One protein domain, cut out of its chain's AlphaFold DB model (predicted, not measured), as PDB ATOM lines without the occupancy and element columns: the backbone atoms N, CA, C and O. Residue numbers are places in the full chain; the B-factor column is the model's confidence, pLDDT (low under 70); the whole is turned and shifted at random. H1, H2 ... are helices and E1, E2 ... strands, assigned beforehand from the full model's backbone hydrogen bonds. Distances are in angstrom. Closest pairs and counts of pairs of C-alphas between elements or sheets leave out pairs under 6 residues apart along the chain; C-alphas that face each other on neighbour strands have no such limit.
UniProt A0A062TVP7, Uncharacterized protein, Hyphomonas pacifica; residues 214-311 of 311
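Overview. This is residues 214 to 311 of the 311 residues of an uncharacterized protein of Hyphomonas pacifica (UniProt A0A062TVP7). A parallel, strongly twisted sheet of four strands has two helices, H1 and H3, over one face and no named helix over the other, while the short helix H2 sits off the sheet. A long stretch with no named element, residues 270 to 305, loops away after E3 and comes back to the edge strand E4. The printed part has 98 residues with three named helices and four named strands, in the order E1 H1 E2 H2 H3 E3 E4, and the sheet's order is E1 E2 E3 E4. The class is mixed, helices and strands, with 41 residues, under half, in named elements. The whole is compact, with a radius of gyration of the C-alphas of 13.2 A and spans of 40 by 27 by 18 A.

Along the chain. E1, residues 214 to 217, begins at C-alpha 214 (-24.634, -34.569, 13.488). H1, residues 224 to 232, is 12.3 A long. E2, residues 236 to 240, is 13.8 A long. H2 is residues 246 to 250. H3, residues 254 to 262, is 12.1 A long and begins at C-alpha 254 (-12.949, -35.611, 34.415). E3 is residues 266 to 269. E4, residues 306 to 310, is 13.4 A long and ends at C-alpha 310 (-12.694, -45.594, 19.219).

Arrangement. E1 and E2 are parallel at 20 degrees, with N 215 and O 236 2.8 A apart, within hydrogen-bond range. E2 and E3 are parallel at 18 degrees, with N 268 and O 239 at 2.8 A. E3 and E4 are parallel at 30 degrees, with N 269 and O 309 at 2.7 A. E1, H1, E2 and E2, H2 H3, E3 are strand-helix-strand units, two parallel neighbour strands joined through helices, each with a right-handed crossover. H1 and H3 lie on the same face, making two layers, helices on one face of a sheet. H1 lies over E2 at a height over the sheet of 9.6 A; its closest C-alphas to E2 are Val 231 and Val 237, 6.5 A. H3 lies over E3 and, only just, over E2, with 3 of its C-alphas on E2, at a height over the sheet of 9.4 A. H3 runs along the strands, at 6 degrees to E3 on the local plane. H1 and H3 touch, closest at the C-alphas of Gln 228 and Ser 262, 5.4 A, and run the same way at a shallow tilt of 32 degrees, only just short of steep. H2 is not on the sheet and is close to H3 but not clearly touching it, with the C-alphas of Glu 247 and Arg 255 7.8 A apart. Every O i to N i+4 pair is within hydrogen-bond range in H1, H2 and H3.

Size, cuts and confidence. The two C-alphas farthest apart, those of Gln 233 and Ser 280, are 40.4 A apart. The printed part has no cut. The link from E3 to E4, 36 residues, is long; in it residues 293 to 294 pair antiparallel with residues 306 to 307 of E4, and residues 297 to 302 stand free. The mean pLDDT of the printed part is 82.1, and residues 295 to 311 are under 70; E4 has a mean of 54.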
ATOM      1  N   PHE A 214     -25.696 -34.009  12.657       96.00
ATOM      2  CA  PHE A 214     -24.634 -34.569  13.488       96.00
ATOM      3  C   PHE A 214     -23.660 -33.466  13.926       96.00
ATOM      4  O   PHE A 214     -23.297 -32.609  13.118       96.00
ATOM      5  N   MET A 215     -23.244 -33.478  15.193       95.44
ATOM      6  CA  MET A 215     -22.366 -32.470  15.796       95.44
ATOM      7  C   MET A 215     -21.167 -33.143  16.456       95.44
ATOM      8  O   MET A 215     -21.331 -34.131  17.163       95.44
ATOM      9  N   MET A 216     -19.970 -32.598  16.274       93.06
ATOM     10  CA  MET A 216     -18.744 -33.072  16.911       93.06
ATOM     11  C   MET A 216     -18.133 -31.949  17.741       93.06
ATOM     12  O   MET A 216     -18.012 -30.805  17.294       93.06
ATOM     13  N   PHE A 217     -17.739 -32.297  18.962       92.56
ATOM     14  CA  PHE A 217     -17.020 -31.425  19.878       92.56
ATOM     15  C   PHE A 217     -15.712 -32.103  20.272       92.56
ATOM     16  O   PHE A 217     -15.698 -33.044  21.067       92.56
ATOM     17  N   TRP A 218     -14.610 -31.595  19.720       84.50
ATOM     18  CA  TRP A 218     -13.266 -32.054  20.068       84.50
ATOM     19  C   TRP A 218     -12.956 -31.817  21.547       84.50
ATOM     20  O   TRP A 218     -12.541 -32.738  22.243       84.50
ATOM     21  N   ASP A 219     -13.209 -30.605  22.049       90.44
ATOM     22  CA  ASP A 219     -13.170 -30.298  23.479       90.44
ATOM     23  C   ASP A 219     -14.576 -29.922  23.958       90.44
ATOM     24  O   ASP A 219     -15.148 -28.928  23.517       90.44
ATOM     25  N   LEU A 220     -15.140 -30.733  24.856       93.12
ATOM     26  CA  LEU A 220     -16.463 -30.472  25.423       93.12
ATOM     27  C   LEU A 220     -16.462 -29.468  26.585       93.12
ATOM     28  O   LEU A 220     -17.533 -28.998  26.967       93.12
ATOM     29  N   PHE A 221     -15.305 -29.156  27.179       94.50
ATOM     30  CA  PHE A 221     -15.258 -28.228  28.307       94.50
ATOM     31  C   PHE A 221     -15.573 -26.808  27.831       94.50
ATOM     32  O   PHE A 221     -14.901 -26.273  26.953       94.50
ATOM     33  N   GLY A 222     -16.581 -26.186  28.443       95.25
ATOM     34  CA  GLY A 222     -17.140 -24.900  28.019       95.25
ATOM     35  C   GLY A 222     -18.321 -25.018  27.048       95.25
ATOM     36  O   GLY A 222     -18.935 -23.997  26.741       95.25
ATOM     37  N   HIS A 223     -18.658 -26.231  26.600       95.81
ATOM     38  CA  HIS A 223     -19.751 -26.515  25.664       95.81
ATOM     39  C   HIS A 223     -20.813 -27.460  26.250       95.81
ATOM     40  O   HIS A 223     -21.719 -27.888  25.541       95.81
ATOM     41  N   GLU A 224     -20.749 -27.794  27.540       95.31
ATOM     42  CA  GLU A 224     -21.589 -28.829  28.152       95.31
ATOM     43  C   GLU A 224     -23.093 -28.526  28.028       95.31
ATOM     44  O   GLU A 224     -23.869 -29.390  27.614       95.31
ATOM     45  N   GLU A 225     -23.508 -27.290  28.328       96.00
ATOM     46  CA  GLU A 225     -24.910 -26.860  28.204       96.00
ATOM     47  C   GLU A 225     -25.384 -26.846  26.740       96.00
ATOM     48  O   GLU A 225     -26.533 -27.185  26.440       96.00
ATOM     49  N   GLU A 226     -24.497 -26.471  25.815       97.38
ATOM     50  CA  GLU A 226     -24.776 -26.475  24.380       97.38
ATOM     51  C   GLU A 226     -24.990 -27.906  23.875       97.38
ATOM     52  O   GLU A 226     -25.994 -28.177  23.215       97.38
ATOM     53  N   ILE A 227     -24.103 -28.832  24.247       96.94
ATOM     54  CA  ILE A 227     -24.193 -30.252  23.895       96.94
ATOM     55  C   ILE A 227     -25.507 -30.845  24.404       96.94
ATOM     56  O   ILE A 227     -26.255 -31.432  23.621       96.94
ATOM     57  N   GLN A 228     -25.843 -30.636  25.680       96.31
ATOM     58  CA  GLN A 228     -27.096 -31.134  26.261       96.31
ATOM     59  C   GLN A 228     -28.325 -30.600  25.516       96.31
ATOM     60  O   GLN A 228     -29.276 -31.343  25.257       96.31
ATOM     61  N   LYS A 229     -28.306 -29.320  25.125       96.94
ATOM     62  CA  LYS A 229     -29.381 -28.711  24.337       96.94
ATOM     63  C   LYS A 229     -29.489 -29.326  22.941       96.94
ATOM     64  O   LYS A 229     -30.604 -29.591  22.500       96.94
ATOM     65  N   LEU A 230     -28.370 -29.554  22.253       97.56
ATOM     66  CA  LEU A 230     -28.352 -30.168  20.921       97.56
ATOM     67  C   LEU A 230     -28.872 -31.609  20.962       97.56
ATOM     68  O   LEU A 230     -29.734 -31.976  20.165       97.56
ATOM     69  N   VAL A 231     -28.432 -32.388  21.949       95.62
ATOM     70  CA  VAL A 231     -28.942 -33.739  22.208       95.62
ATOM     71  C   VAL A 231     -30.455 -33.714  22.442       95.62
ATOM     72  O   VAL A 231     -31.191 -34.472  21.813       95.62
ATOM     73  N   ALA A 232     -30.947 -32.808  23.295       94.56
ATOM     74  CA  ALA A 232     -32.378 -32.679  23.585       94.56
ATOM     75  C   ALA A 232     -33.213 -32.242  22.365       94.56
ATOM     76  O   ALA A 232     -34.405 -32.535  22.300       94.56
ATOM     77  N   GLN A 233     -32.600 -31.553  21.400       95.62
ATOM     78  CA  GLN A 233     -33.225 -31.165  20.134       95.62
ATOM     79  C   GLN A 233     -33.246 -32.291  19.089       95.62
ATOM     80  O   GLN A 233     -33.895 -32.134  18.058       95.62
ATOM     81  N   GLY A 234     -32.568 -33.415  19.342       94.38
ATOM     82  CA  GLY A 234     -32.549 -34.581  18.459       94.38
ATOM     83  C   GLY A 234     -31.305 -34.705  17.579       94.38
ATOM     84  O   GLY A 234     -31.214 -35.665  16.812       94.38
ATOM     85  N   PHE A 235     -30.337 -33.791  17.686       97.06
ATOM     86  CA  PHE A 235     -29.048 -33.958  17.012       97.06
ATOM     87  C   PHE A 235     -28.289 -35.150  17.610       97.06
ATOM     88  O   PHE A 235     -28.333 -35.387  18.822       97.06
ATOM     89  N   LEU A 236     -27.568 -35.882  16.760       96.00
ATOM     90  CA  LEU A 236     -26.546 -36.811  17.237       96.00
ATOM     91  C   LEU A 236     -25.283 -36.022  17.565       96.00
ATOM     92  O   LEU A 236     -24.881 -35.157  16.786       96.00
ATOM     93  N   VAL A 237     -24.671 -36.308  18.711       95.81
ATOM     94  CA  VAL A 237     -23.474 -35.600  19.169       95.81
ATOM     95  C   VAL A 237     -22.345 -36.575  19.489       95.81
ATOM     96  O   VAL A 237     -22.546 -37.539  20.231       95.81
ATOM     97  N   ARG A 238     -21.157 -36.288  18.944       94.62
ATOM     98  CA  ARG A 238     -19.866 -36.889  19.297       94.62
ATOM     99  C   ARG A 238     -19.068 -35.946  20.188       94.62
ATOM    100  O   ARG A 238     -18.926 -34.765  19.881       94.62
ATOM    101  N   VAL A 239     -18.503 -36.490  21.257       94.38
ATOM    102  CA  VAL A 239     -17.547 -35.821  22.147       94.38
ATOM    103  C   VAL A 239     -16.349 -36.737  22.398       94.38
ATOM    104  O   VAL A 239     -16.483 -37.951  22.283       94.38
ATOM    105  N   ALA A 240     -15.202 -36.190  22.795       92.38
ATOM    106  CA  ALA A 240     -14.034 -36.990  23.169       92.38
ATOM    107  C   ALA A 240     -13.952 -37.224  24.693       92.38
ATOM    108  O   ALA A 240     -14.123 -36.292  25.485       92.38
ATOM    109  N   ALA A 241     -13.653 -38.453  25.126       92.06
ATOM    110  CA  ALA A 241     -13.372 -38.791  26.528       92.06
ATOM    111  C   ALA A 241     -11.950 -38.407  26.968       92.06
ATOM    112  O   ALA A 241     -11.710 -38.174  28.160       92.06
ATOM    113  N   ASP A 242     -11.033 -38.310  26.011       90.06
ATOM    114  CA  ASP A 242      -9.625 -37.954  26.164       90.06
ATOM    115  C   ASP A 242      -9.106 -37.271  24.893       90.06
ATOM    116  O   ASP A 242      -9.689 -37.410  23.822       90.06
ATOM    117  N   ILE A 243      -8.050 -36.459  25.021       88.06
ATOM    118  CA  ILE A 243      -7.468 -35.718  23.897       88.06
ATOM    119  C   ILE A 243      -5.947 -35.819  23.962       88.06
ATOM    120  O   ILE A 243      -5.302 -35.399  24.931       88.06
ATOM    121  N   GLY A 244      -5.340 -36.334  22.892       82.25
ATOM    122  CA  GLY A 244      -3.887 -36.337  22.731       82.25
ATOM    123  C   GLY A 244      -3.153 -37.079  23.852       82.25
ATOM    124  O   GLY A 244      -2.089 -36.631  24.288       82.25
ATOM    125  N   THR A 245      -3.712 -38.196  24.334       85.06
ATOM    126  CA  THR A 245      -3.167 -39.074  25.393       85.06
ATOM    127  C   THR A 245      -3.082 -38.458  26.803       85.06
ATOM    128  O   THR A 245      -2.620 -39.109  27.743       85.06
ATOM    129  N   LYS A 246      -3.488 -37.194  26.990       89.00
ATOM    130  CA  LYS A 246      -3.242 -36.434  28.230       89.00
ATOM    131  C   LYS A 246      -3.953 -37.046  29.439       89.00
ATOM    132  O   LYS A 246      -3.348 -37.219  30.503       89.00
ATOM    133  N   GLU A 247      -5.231 -37.357  29.278       91.38
ATOM    134  CA  GLU A 247      -6.070 -37.958  30.307       91.38
ATOM    135  C   GLU A 247      -5.591 -39.375  30.631       91.38
ATOM    136  O   GLU A 247      -5.452 -39.715  31.807       91.38
ATOM    137  N   ALA A 248      -5.207 -40.147  29.610       89.06
ATOM    138  CA  ALA A 248      -4.671 -41.490  29.786       89.06
ATOM    139  C   ALA A 248      -3.394 -41.498  30.633       89.06
ATOM    140  O   ALA A 248      -3.324 -42.203  31.638       89.06
ATOM    141  N   ARG A 249      -2.417 -40.638  30.324       90.00
ATOM    142  CA  ARG A 249      -1.139 -40.557  31.063       90.00
ATOM    143  C   ARG A 249      -1.276 -40.148  32.526       90.00
ATOM    144  O   ARG A 249      -0.394 -40.453  33.324       90.00
ATOM    145  N   THR A 250      -2.336 -39.422  32.874       92.50
ATOM    146  CA  THR A 250      -2.553 -38.905  34.236       92.50
ATOM    147  C   THR A 250      -3.692 -39.605  34.977       92.50
ATOM    148  O   THR A 250      -3.931 -39.300  36.144       92.50
ATOM    149  N   ASN A 251      -4.363 -40.566  34.330       91.62
ATOM    150  CA  ASN A 251      -5.591 -41.200  34.807       91.62
ATOM    151  C   ASN A 251      -6.707 -40.185  35.150       91.62
ATOM    152  O   ASN A 251      -7.467 -40.365  36.105       91.62
ATOM    153  N   ASP A 252      -6.797 -39.090  34.392       94.12
ATOM    154  CA  ASP A 252      -7.766 -38.016  34.625       94.12
ATOM    155  C   ASP A 252      -9.111 -38.314  33.951       94.12
ATOM    156  O   ASP A 252      -9.302 -38.085  32.760       94.12
ATOM    157  N   LYS A 253     -10.083 -38.798  34.729       93.38
ATOM    158  CA  LYS A 253     -11.421 -39.170  34.230       93.38
ATOM    159  C   LYS A 253     -12.430 -38.015  34.185       93.38
ATOM    160  O   LYS A 253     -13.619 -38.266  33.984       93.38
ATOM    161  N   ARG A 254     -12.015 -36.758  34.400       94.94
ATOM    162  CA  ARG A 254     -12.949 -35.611  34.415       94.94
ATOM    163  C   ARG A 254     -13.637 -35.407  33.070       94.94
ATOM    164  O   ARG A 254     -14.848 -35.211  33.050       94.94
ATOM    165  N   ARG A 255     -12.883 -35.498  31.972       94.75
ATOM    166  CA  ARG A 255     -13.411 -35.346  30.611       94.75
ATOM    167  C   ARG A 255     -14.387 -36.464  30.257       94.75
ATOM    168  O   ARG A 255     -15.515 -36.170  29.891       94.75
ATOM    169  N   LEU A 256     -14.004 -37.722  30.488       93.81
ATOM    170  CA  LEU A 256     -14.897 -38.878  30.359       93.81
ATOM    171  C   LEU A 256     -16.210 -38.698  31.136       93.81
ATOM    172  O   LEU A 256     -17.282 -38.971  30.608       93.81
ATOM    173  N   ARG A 257     -16.147 -38.236  32.392       93.94
ATOM    174  CA  ARG A 257     -17.359 -37.998  33.187       93.94
ATOM    175  C   ARG A 257     -18.242 -36.924  32.563       93.94
ATOM    176  O   ARG A 257     -19.426 -37.163  32.384       93.94
ATOM    177  N   ALA A 258     -17.658 -35.791  32.183       94.88
ATOM    178  CA  ALA A 258     -18.391 -34.721  31.520       94.88
ATOM    179  C   ALA A 258     -18.984 -35.178  30.169       94.88
ATOM    180  O   ALA A 258     -20.120 -34.834  29.861       94.88
ATOM    181  N   ALA A 259     -18.278 -36.021  29.407       93.69
ATOM    182  CA  ALA A 259     -18.782 -36.628  28.179       93.69
ATOM    183  C   ALA A 259     -20.023 -37.498  28.442       93.69
ATOM    184  O   ALA A 259     -21.052 -37.310  27.797       93.69
ATOM    185  N   ILE A 260     -19.974 -38.383  29.441       91.88
ATOM    186  CA  ILE A 260     -21.121 -39.217  29.839       91.88
ATOM    187  C   ILE A 260     -22.303 -38.355  30.323       91.88
ATOM    188  O   ILE A 260     -23.447 -38.607  29.935       91.88
ATOM    189  N   ASP A 261     -22.032 -37.340  31.147       92.44
ATOM    190  CA  ASP A 261     -23.045 -36.456  31.747       92.44
ATOM    191  C   ASP A 261     -23.659 -35.473  30.728       92.44
ATOM    192  O   ASP A 261     -24.762 -34.959  30.929       92.44
ATOM    193  N   SER A 262     -22.975 -35.223  29.607       94.19
ATOM    194  CA  SER A 262     -23.476 -34.388  28.505       94.19
ATOM    195  C   SER A 262     -24.630 -35.037  27.734       94.19
ATOM    196  O   SER A 262     -25.413 -34.350  27.079       94.19
ATOM    197  N   GLY A 263     -24.745 -36.368  27.799       91.56
ATOM    198  CA  GLY A 263     -25.698 -37.121  26.992       91.56
ATOM    199  C   GLY A 263     -25.317 -37.241  25.510       91.56
ATOM    200  O   GLY A 263     -26.158 -37.627  24.701       91.56
ATOM    201  N   ALA A 264     -24.087 -36.923  25.118       93.00
ATOM    202  CA  ALA A 264     -23.615 -37.265  23.784       93.00
ATOM    203  C   ALA A 264     -23.791 -38.772  23.519       93.00
ATOM    204  O   ALA A 264     -23.457 -39.607  24.363       93.00
ATOM    205  N   GLN A 265     -24.338 -39.113  22.353       91.25
ATOM    206  CA  GLN A 265     -24.574 -40.501  21.955       91.25
ATOM    207  C   GLN A 265     -23.271 -41.194  21.553       91.25
ATOM    208  O   GLN A 265     -23.166 -42.413  21.649       91.25
ATOM    209  N   PHE A 266     -22.272 -40.420  21.132       91.81
ATOM    210  CA  PHE A 266     -20.967 -40.912  20.728       91.81
ATOM    211  C   PHE A 266     -19.881 -40.297  21.612       91.81
ATOM    212  O   PHE A 266     -19.734 -39.079  21.682       91.81
ATOM    213  N   ILE A 267     -19.106 -41.138  22.288       92.56
ATOM    214  CA  ILE A 267     -17.981 -40.729  23.127       92.56
ATOM    215  C   ILE A 267     -16.725 -41.411  22.579       92.56
ATOM    216  O   ILE A 267     -16.584 -42.616  22.752       92.56
ATOM    217  N   SER A 268     -15.835 -40.686  21.904       90.31
ATOM    218  CA  SER A 268     -14.609 -41.255  21.323       90.31
ATOM    219  C   SER A 268     -13.452 -41.331  22.330       90.31
ATOM    220  O   SER A 268     -13.340 -40.492  23.228       90.31
ATOM    221  N   THR A 269     -12.610 -42.355  22.214       88.81
ATOM    222  CA  THR A 269     -11.460 -42.647  23.081       88.81
ATOM    223  C   THR A 269     -10.501 -43.630  22.405       88.81
ATOM    224  O   THR A 269     -10.940 -44.603  21.795       88.81
ATOM    225  N   ASP A 270      -9.193 -43.471  22.608       84.44
ATOM    226  CA  ASP A 270      -8.225 -44.511  22.217       84.44
ATOM    227  C   ASP A 270      -8.148 -45.655  23.260       84.44
ATOM    228  O   ASP A 270      -7.568 -46.719  23.013       84.44
ATOM    229  N   TYR A 271      -8.715 -45.451  24.458       87.50
ATOM    230  CA  TYR A 271      -8.469 -46.258  25.659       87.50
ATOM    231  C   TYR A 271      -9.756 -46.895  26.191       87.50
ATOM    232  O   TYR A 271     -10.315 -46.472  27.204       87.50
ATOM    233  N   TYR A 272     -10.219 -47.955  25.538       85.94
ATOM    234  CA  TYR A 272     -11.434 -48.693  25.900       85.94
ATOM    235  C   TYR A 272     -11.126 -50.123  26.390       85.94
ATOM    236  O   TYR A 272     -10.053 -50.665  26.107       85.94
ATOM    237  N   PRO A 273     -12.045 -50.768  27.140       83.50
ATOM    238  CA  PRO A 273     -11.899 -52.163  27.548       83.50
ATOM    239  C   PRO A 273     -11.629 -53.095  26.360       83.50
ATOM    240  O   PRO A 273     -12.374 -53.100  25.386       83.50
ATOM    241  N   GLY A 274     -10.575 -53.906  26.459       79.00
ATOM    242  CA  GLY A 274     -10.133 -54.791  25.376       79.00
ATOM    243  C   GLY A 274      -8.995 -54.217  24.530       79.00
ATOM    244  O   GLY A 274      -8.327 -54.994  23.852       79.00
ATOM    245  N   ASN A 275      -8.710 -52.911  24.629       75.75
ATOM    246  CA  ASN A 275      -7.490 -52.330  24.076       75.75
ATOM    247  C   ASN A 275      -6.332 -52.345  25.092       75.75
ATOM    248  O   ASN A 275      -6.544 -52.250  26.305       75.75
ATOM    249  N   ILE A 276      -5.094 -52.445  24.604       71.06
ATOM    250  CA  ILE A 276      -3.885 -52.393  25.434       71.06
ATOM    251  C   ILE A 276      -3.405 -50.943  25.505       71.06
ATOM    252  O   ILE A 276      -2.905 -50.396  24.526       71.06
ATOM    253  N   SER A 277      -3.502 -50.324  26.684       76.06
ATOM    254  CA  SER A 277      -2.852 -49.033  26.925       76.06
ATOM    255  C   SER A 277      -1.345 -49.237  27.140       76.06
ATOM    256  O   SER A 277      -0.967 -50.063  27.976       76.06
ATOM    257  N   PRO A 278      -0.458 -48.485  26.462       75.75
ATOM    258  CA  PRO A 278       0.978 -48.545  26.735       75.75
ATOM    259  C   PRO A 278       1.379 -47.758  27.992       75.75
ATOM    260  O   PRO A 278       2.558 -47.718  28.355       75.75
ATOM    261  N   PHE A 279       0.422 -47.108  28.662       81.06
ATOM    262  CA  PHE A 279       0.657 -46.365  29.891       81.06
ATOM    263  C   PHE A 279       0.590 -47.258  31.125       81.06
ATOM    264  O   PHE A 279      -0.116 -48.256  31.170       81.06
ATOM    265  N   SER A 280       1.305 -46.856  32.178       81.00
ATOM    266  CA  SER A 280       1.243 -47.521  33.490       81.00
ATOM    267  C   SER A 280      -0.024 -47.183  34.288       81.00
ATOM    268  O   SER A 280      -0.168 -47.616  35.429       81.00
ATOM    269  N   THR A 281      -0.921 -46.376  33.722       84.06
ATOM    270  CA  THR A 281      -2.185 -45.985  34.341       84.06
ATOM    271  C   THR A 281      -3.289 -46.980  34.004       84.06
ATOM    272  O   THR A 281      -3.264 -47.651  32.980       84.06
ATOM    273  N   GLU A 282      -4.319 -47.023  34.846       85.50
ATOM    274  CA  GLU A 282      -5.536 -47.811  34.604       85.50
ATOM    275  C   GLU A 282      -6.612 -46.990  33.870       85.50
ATOM    276  O   GLU A 282      -7.817 -47.158  34.098       85.50
ATOM    277  N   TYR A 283      -6.195 -46.021  33.049       87.62
ATOM    278  CA  TYR A 283      -7.153 -45.197  32.328       87.62
ATOM    279  C   TYR A 283      -7.859 -46.048  31.276       87.62
ATOM    280  O   TYR A 283      -7.241 -46.546  30.340       87.62
ATOM    281  N   LEU A 284      -9.166 -46.182  31.461       89.06
ATOM    282  CA  LEU A 284     -10.090 -46.805  30.534       89.06
ATOM    283  C   LEU A 284     -11.385 -46.003  30.564       89.06
ATOM    284  O   LEU A 284     -11.901 -45.676  31.649       89.06
ATOM    285  N   ALA A 285     -11.887 -45.705  29.375       88.38
ATOM    286  CA  ALA A 285     -13.174 -45.101  29.130       88.38
ATOM    287  C   ALA A 285     -14.230 -46.199  28.971       88.38
ATOM    288  O   ALA A 285     -14.197 -47.028  28.067       88.38
ATOM    289  N   SER A 286     -15.161 -46.221  29.919       87.25
ATOM    290  CA  SER A 286     -16.291 -47.142  29.963       87.25
ATOM    291  C   SER A 286     -17.432 -46.499  30.745       87.25
ATOM    292  O   SER A 286     -17.203 -45.660  31.623       87.25
ATOM    293  N   PHE A 287     -18.662 -46.934  30.492       84.94
ATOM    294  CA  PHE A 287     -19.804 -46.557  31.310       84.94
ATOM    295  C   PHE A 287     -19.709 -47.204  32.697       84.94
ATOM    296  O   PHE A 287     -18.887 -48.091  32.963       84.94
ATOM    297  N   GLN A 288     -20.573 -46.758  33.610       77.44
ATOM    298  CA  GLN A 288     -20.715 -47.394  34.914       77.44
ATOM    299  C   GLN A 288     -21.054 -48.883  34.732       77.44
ATOM    300  O   GLN A 288     -21.978 -49.229  34.004       77.44
ATOM    301  N   GLY A 289     -20.291 -49.764  35.386       71.12
ATOM    302  CA  GLY A 289     -20.400 -51.219  35.206       71.12
ATOM    303  C   GLY A 289     -19.444 -51.810  34.162       71.12
ATOM    304  O   GLY A 289     -19.423 -53.025  34.006       71.12
ATOM    305  N   GLY A 290     -18.628 -50.987  33.493       73.50
ATOM    306  CA  GLY A 290     -17.550 -51.444  32.606       73.50
ATOM    307  C   GLY A 290     -17.965 -51.708  31.156       73.50
ATOM    308  O   GLY A 290     -17.120 -52.088  30.354       73.50
ATOM    309  N   GLY A 291     -19.237 -51.495  30.806       76.12
ATOM    310  CA  GLY A 291     -19.720 -51.611  29.428       76.12
ATOM    311  C   GLY A 291     -19.337 -50.410  28.559       76.12
ATOM    312  O   GLY A 291     -19.106 -49.312  29.065       76.12
ATOM    313  N   ILE A 292     -19.315 -50.614  27.243       76.75
ATOM    314  CA  ILE A 292     -19.051 -49.575  26.229       76.75
ATOM    315  C   ILE A 292     -20.311 -49.150  25.459       76.75
ATOM    316  O   ILE A 292     -20.293 -48.186  24.704       76.75
ATOM    317  N   LEU A 293     -21.435 -49.826  25.710       74.94
ATOM    318  CA  LEU A 293     -22.759 -49.483  25.201       74.94
ATOM    319  C   LEU A 293     -23.695 -49.215  26.381       74.94
ATOM    320  O   LEU A 293     -23.741 -49.994  27.336       74.94
ATOM    321  N   ARG A 294     -24.473 -48.136  26.298       71.25
ATOM    322  CA  ARG A 294     -25.562 -47.817  27.219       71.25
ATOM    323  C   ARG A 294     -26.847 -47.649  26.417       71.25
ATOM    324  O   ARG A 294     -27.028 -46.672  25.695       71.25
ATOM    325  N   CYS A 295     -27.761 -48.602  26.574       62.47
ATOM    326  CA  CYS A 295     -29.134 -48.401  26.130       62.47
ATOM    327  C   CYS A 295     -29.833 -47.403  27.071       62.47
ATOM    328  O   CYS A 295     -29.552 -47.401  28.274       62.47
ATOM    329  N   PRO A 296     -30.761 -46.584  26.567       53.84
ATOM    330  CA  PRO A 296     -31.571 -45.712  27.394       53.84
ATOM    331  C   PRO A 296     -32.443 -46.548  28.327       53.84
ATOM    332  O   PRO A 296     -32.966 -47.595  27.942       53.84
ATOM    333  N   ASN A 297     -32.627 -46.079  29.558       45.97
ATOM    334  CA  ASN A 297     -33.614 -46.672  30.457       45.97
ATOM    335  C   ASN A 297     -35.033 -46.338  29.964       45.97
ATOM    336  O   ASN A 297     -35.229 -45.321  29.306       45.97
ATOM    337  N   GLY A 298     -36.032 -47.156  30.321       38.53
ATOM    338  CA  GLY A 298     -37.406 -47.143  29.772       38.53
ATOM    339  C   GLY A 298     -38.254 -45.861  29.909       38.53
ATOM    340  O   GLY A 298     -39.454 -45.912  29.660       38.53
ATOM    341  N   SER A 299     -37.670 -44.729  30.309       39.97
ATOM    342  CA  SER A 299     -38.256 -43.381  30.244       39.97
ATOM    343  C   SER A 299     -37.701 -42.519  29.100       39.97
ATOM    344  O   SER A 299     -38.197 -41.416  28.880       39.97
ATOM    345  N   GLU A 300     -36.668 -42.981  28.395       45.09
ATOM    346  CA  GLU A 300     -36.066 -42.312  27.239       45.09
ATOM    347  C   GLU A 300     -36.589 -42.931  25.928       45.09
ATOM    348  O   GLU A 300     -36.899 -44.124  25.892       45.09
ATOM    349  N   PRO A 301     -36.732 -42.147  24.844       43.31
ATOM    350  CA  PRO A 301     -37.259 -42.662  23.585       43.31
ATOM    351  C   PRO A 301     -36.384 -43.805  23.041       43.31
ATOM    352  O   PRO A 301     -35.159 -43.715  23.087       43.31
ATOM    353  N   GLU A 302     -37.010 -44.834  22.450       43.56
ATOM    354  CA  GLU A 302     -36.407 -46.043  21.825       43.56
ATOM    355  C   GLU A 302     -35.429 -45.762  20.648       43.56
ATOM    356  O   GLU A 302     -35.155 -46.619  19.808       43.56
ATOM    357  N   ARG A 303     -34.933 -44.528  20.529       47.44
ATOM    358  CA  ARG A 303     -34.165 -43.978  19.404       47.44
ATOM    359  C   ARG A 303     -32.727 -43.614  19.764       47.44
ATOM    360  O   ARG A 303     -32.032 -43.023  18.947       47.44
ATOM    361  N   ARG A 304     -32.285 -43.919  20.980       49.53
ATOM    362  CA  ARG A 304     -30.962 -43.544  21.479       49.53
ATOM    363  C   ARG A 304     -30.213 -44.806  21.888       49.53
ATOM    364  O   ARG A 304     -30.809 -45.695  22.471       49.53
ATOM    365  N   ILE A 305     -28.941 -44.915  21.540       50.66
ATOM    366  CA  ILE A 305     -27.964 -45.772  22.218       50.66
ATOM    367  C   ILE A 305     -26.787 -44.833  22.439       50.66
ATOM    368  O   ILE A 305     -26.316 -44.228  21.479       50.66
ATOM    369  N   ASP A 306     -26.345 -44.702  23.685       54.88
ATOM    370  CA  ASP A 306     -25.113 -43.984  23.985       54.88
ATOM    371  C   ASP A 306     -23.953 -44.979  23.944       54.88
ATOM    372  O   ASP A 306     -24.073 -46.119  24.402       54.88
ATOM    373  N   GLN A 307     -22.826 -44.569  23.382       54.41
ATOM    374  CA  GLN A 307     -21.714 -45.462  23.099       54.41
ATOM    375  C   GLN A 307     -20.380 -44.789  23.409       54.41
ATOM    376  O   GLN A 307     -20.161 -43.636  23.039       54.41
ATOM    377  N   ILE A 308     -19.485 -45.524  24.065       53.84
ATOM    378  CA  ILE A 308     -18.071 -45.173  24.212       53.84
ATOM    379  C   ILE A 308     -17.303 -46.005  23.200       53.84
ATOM    380  O   ILE A 308     -17.440 -47.224  23.181       53.84
ATOM    381  N   ASN A 309     -16.534 -45.350  22.344       55.66
ATOM    382  CA  ASN A 309     -15.998 -45.950  21.140       55.66
ATOM    383  C   ASN A 309     -14.647 -45.355  20.734       55.66
ATOM    384  O   ASN A 309     -14.155 -44.442  21.376       55.66
ATOM    385  N   VAL A 310     -14.064 -45.878  19.661       49.84
ATOM    386  CA  VAL A 310     -12.694 -45.594  19.219       49.84
ATOM    387  C   VAL A 310     -12.535 -44.163  18.696       49.84
ATOM    388  O   VAL A 310     -13.475 -43.615  18.115       49.84
ATOM    389  N   HIS A 311     -11.367 -43.570  18.951       41.28
ATOM    390  CA  HIS A 311     -10.854 -42.375  18.282       41.28
ATOM    391  C   HIS A 311      -9.748 -42.783  17.291       41.28
ATOM    392  O   HIS A 311      -9.134 -43.848  17.497       41.28
TER     393      HIS A 311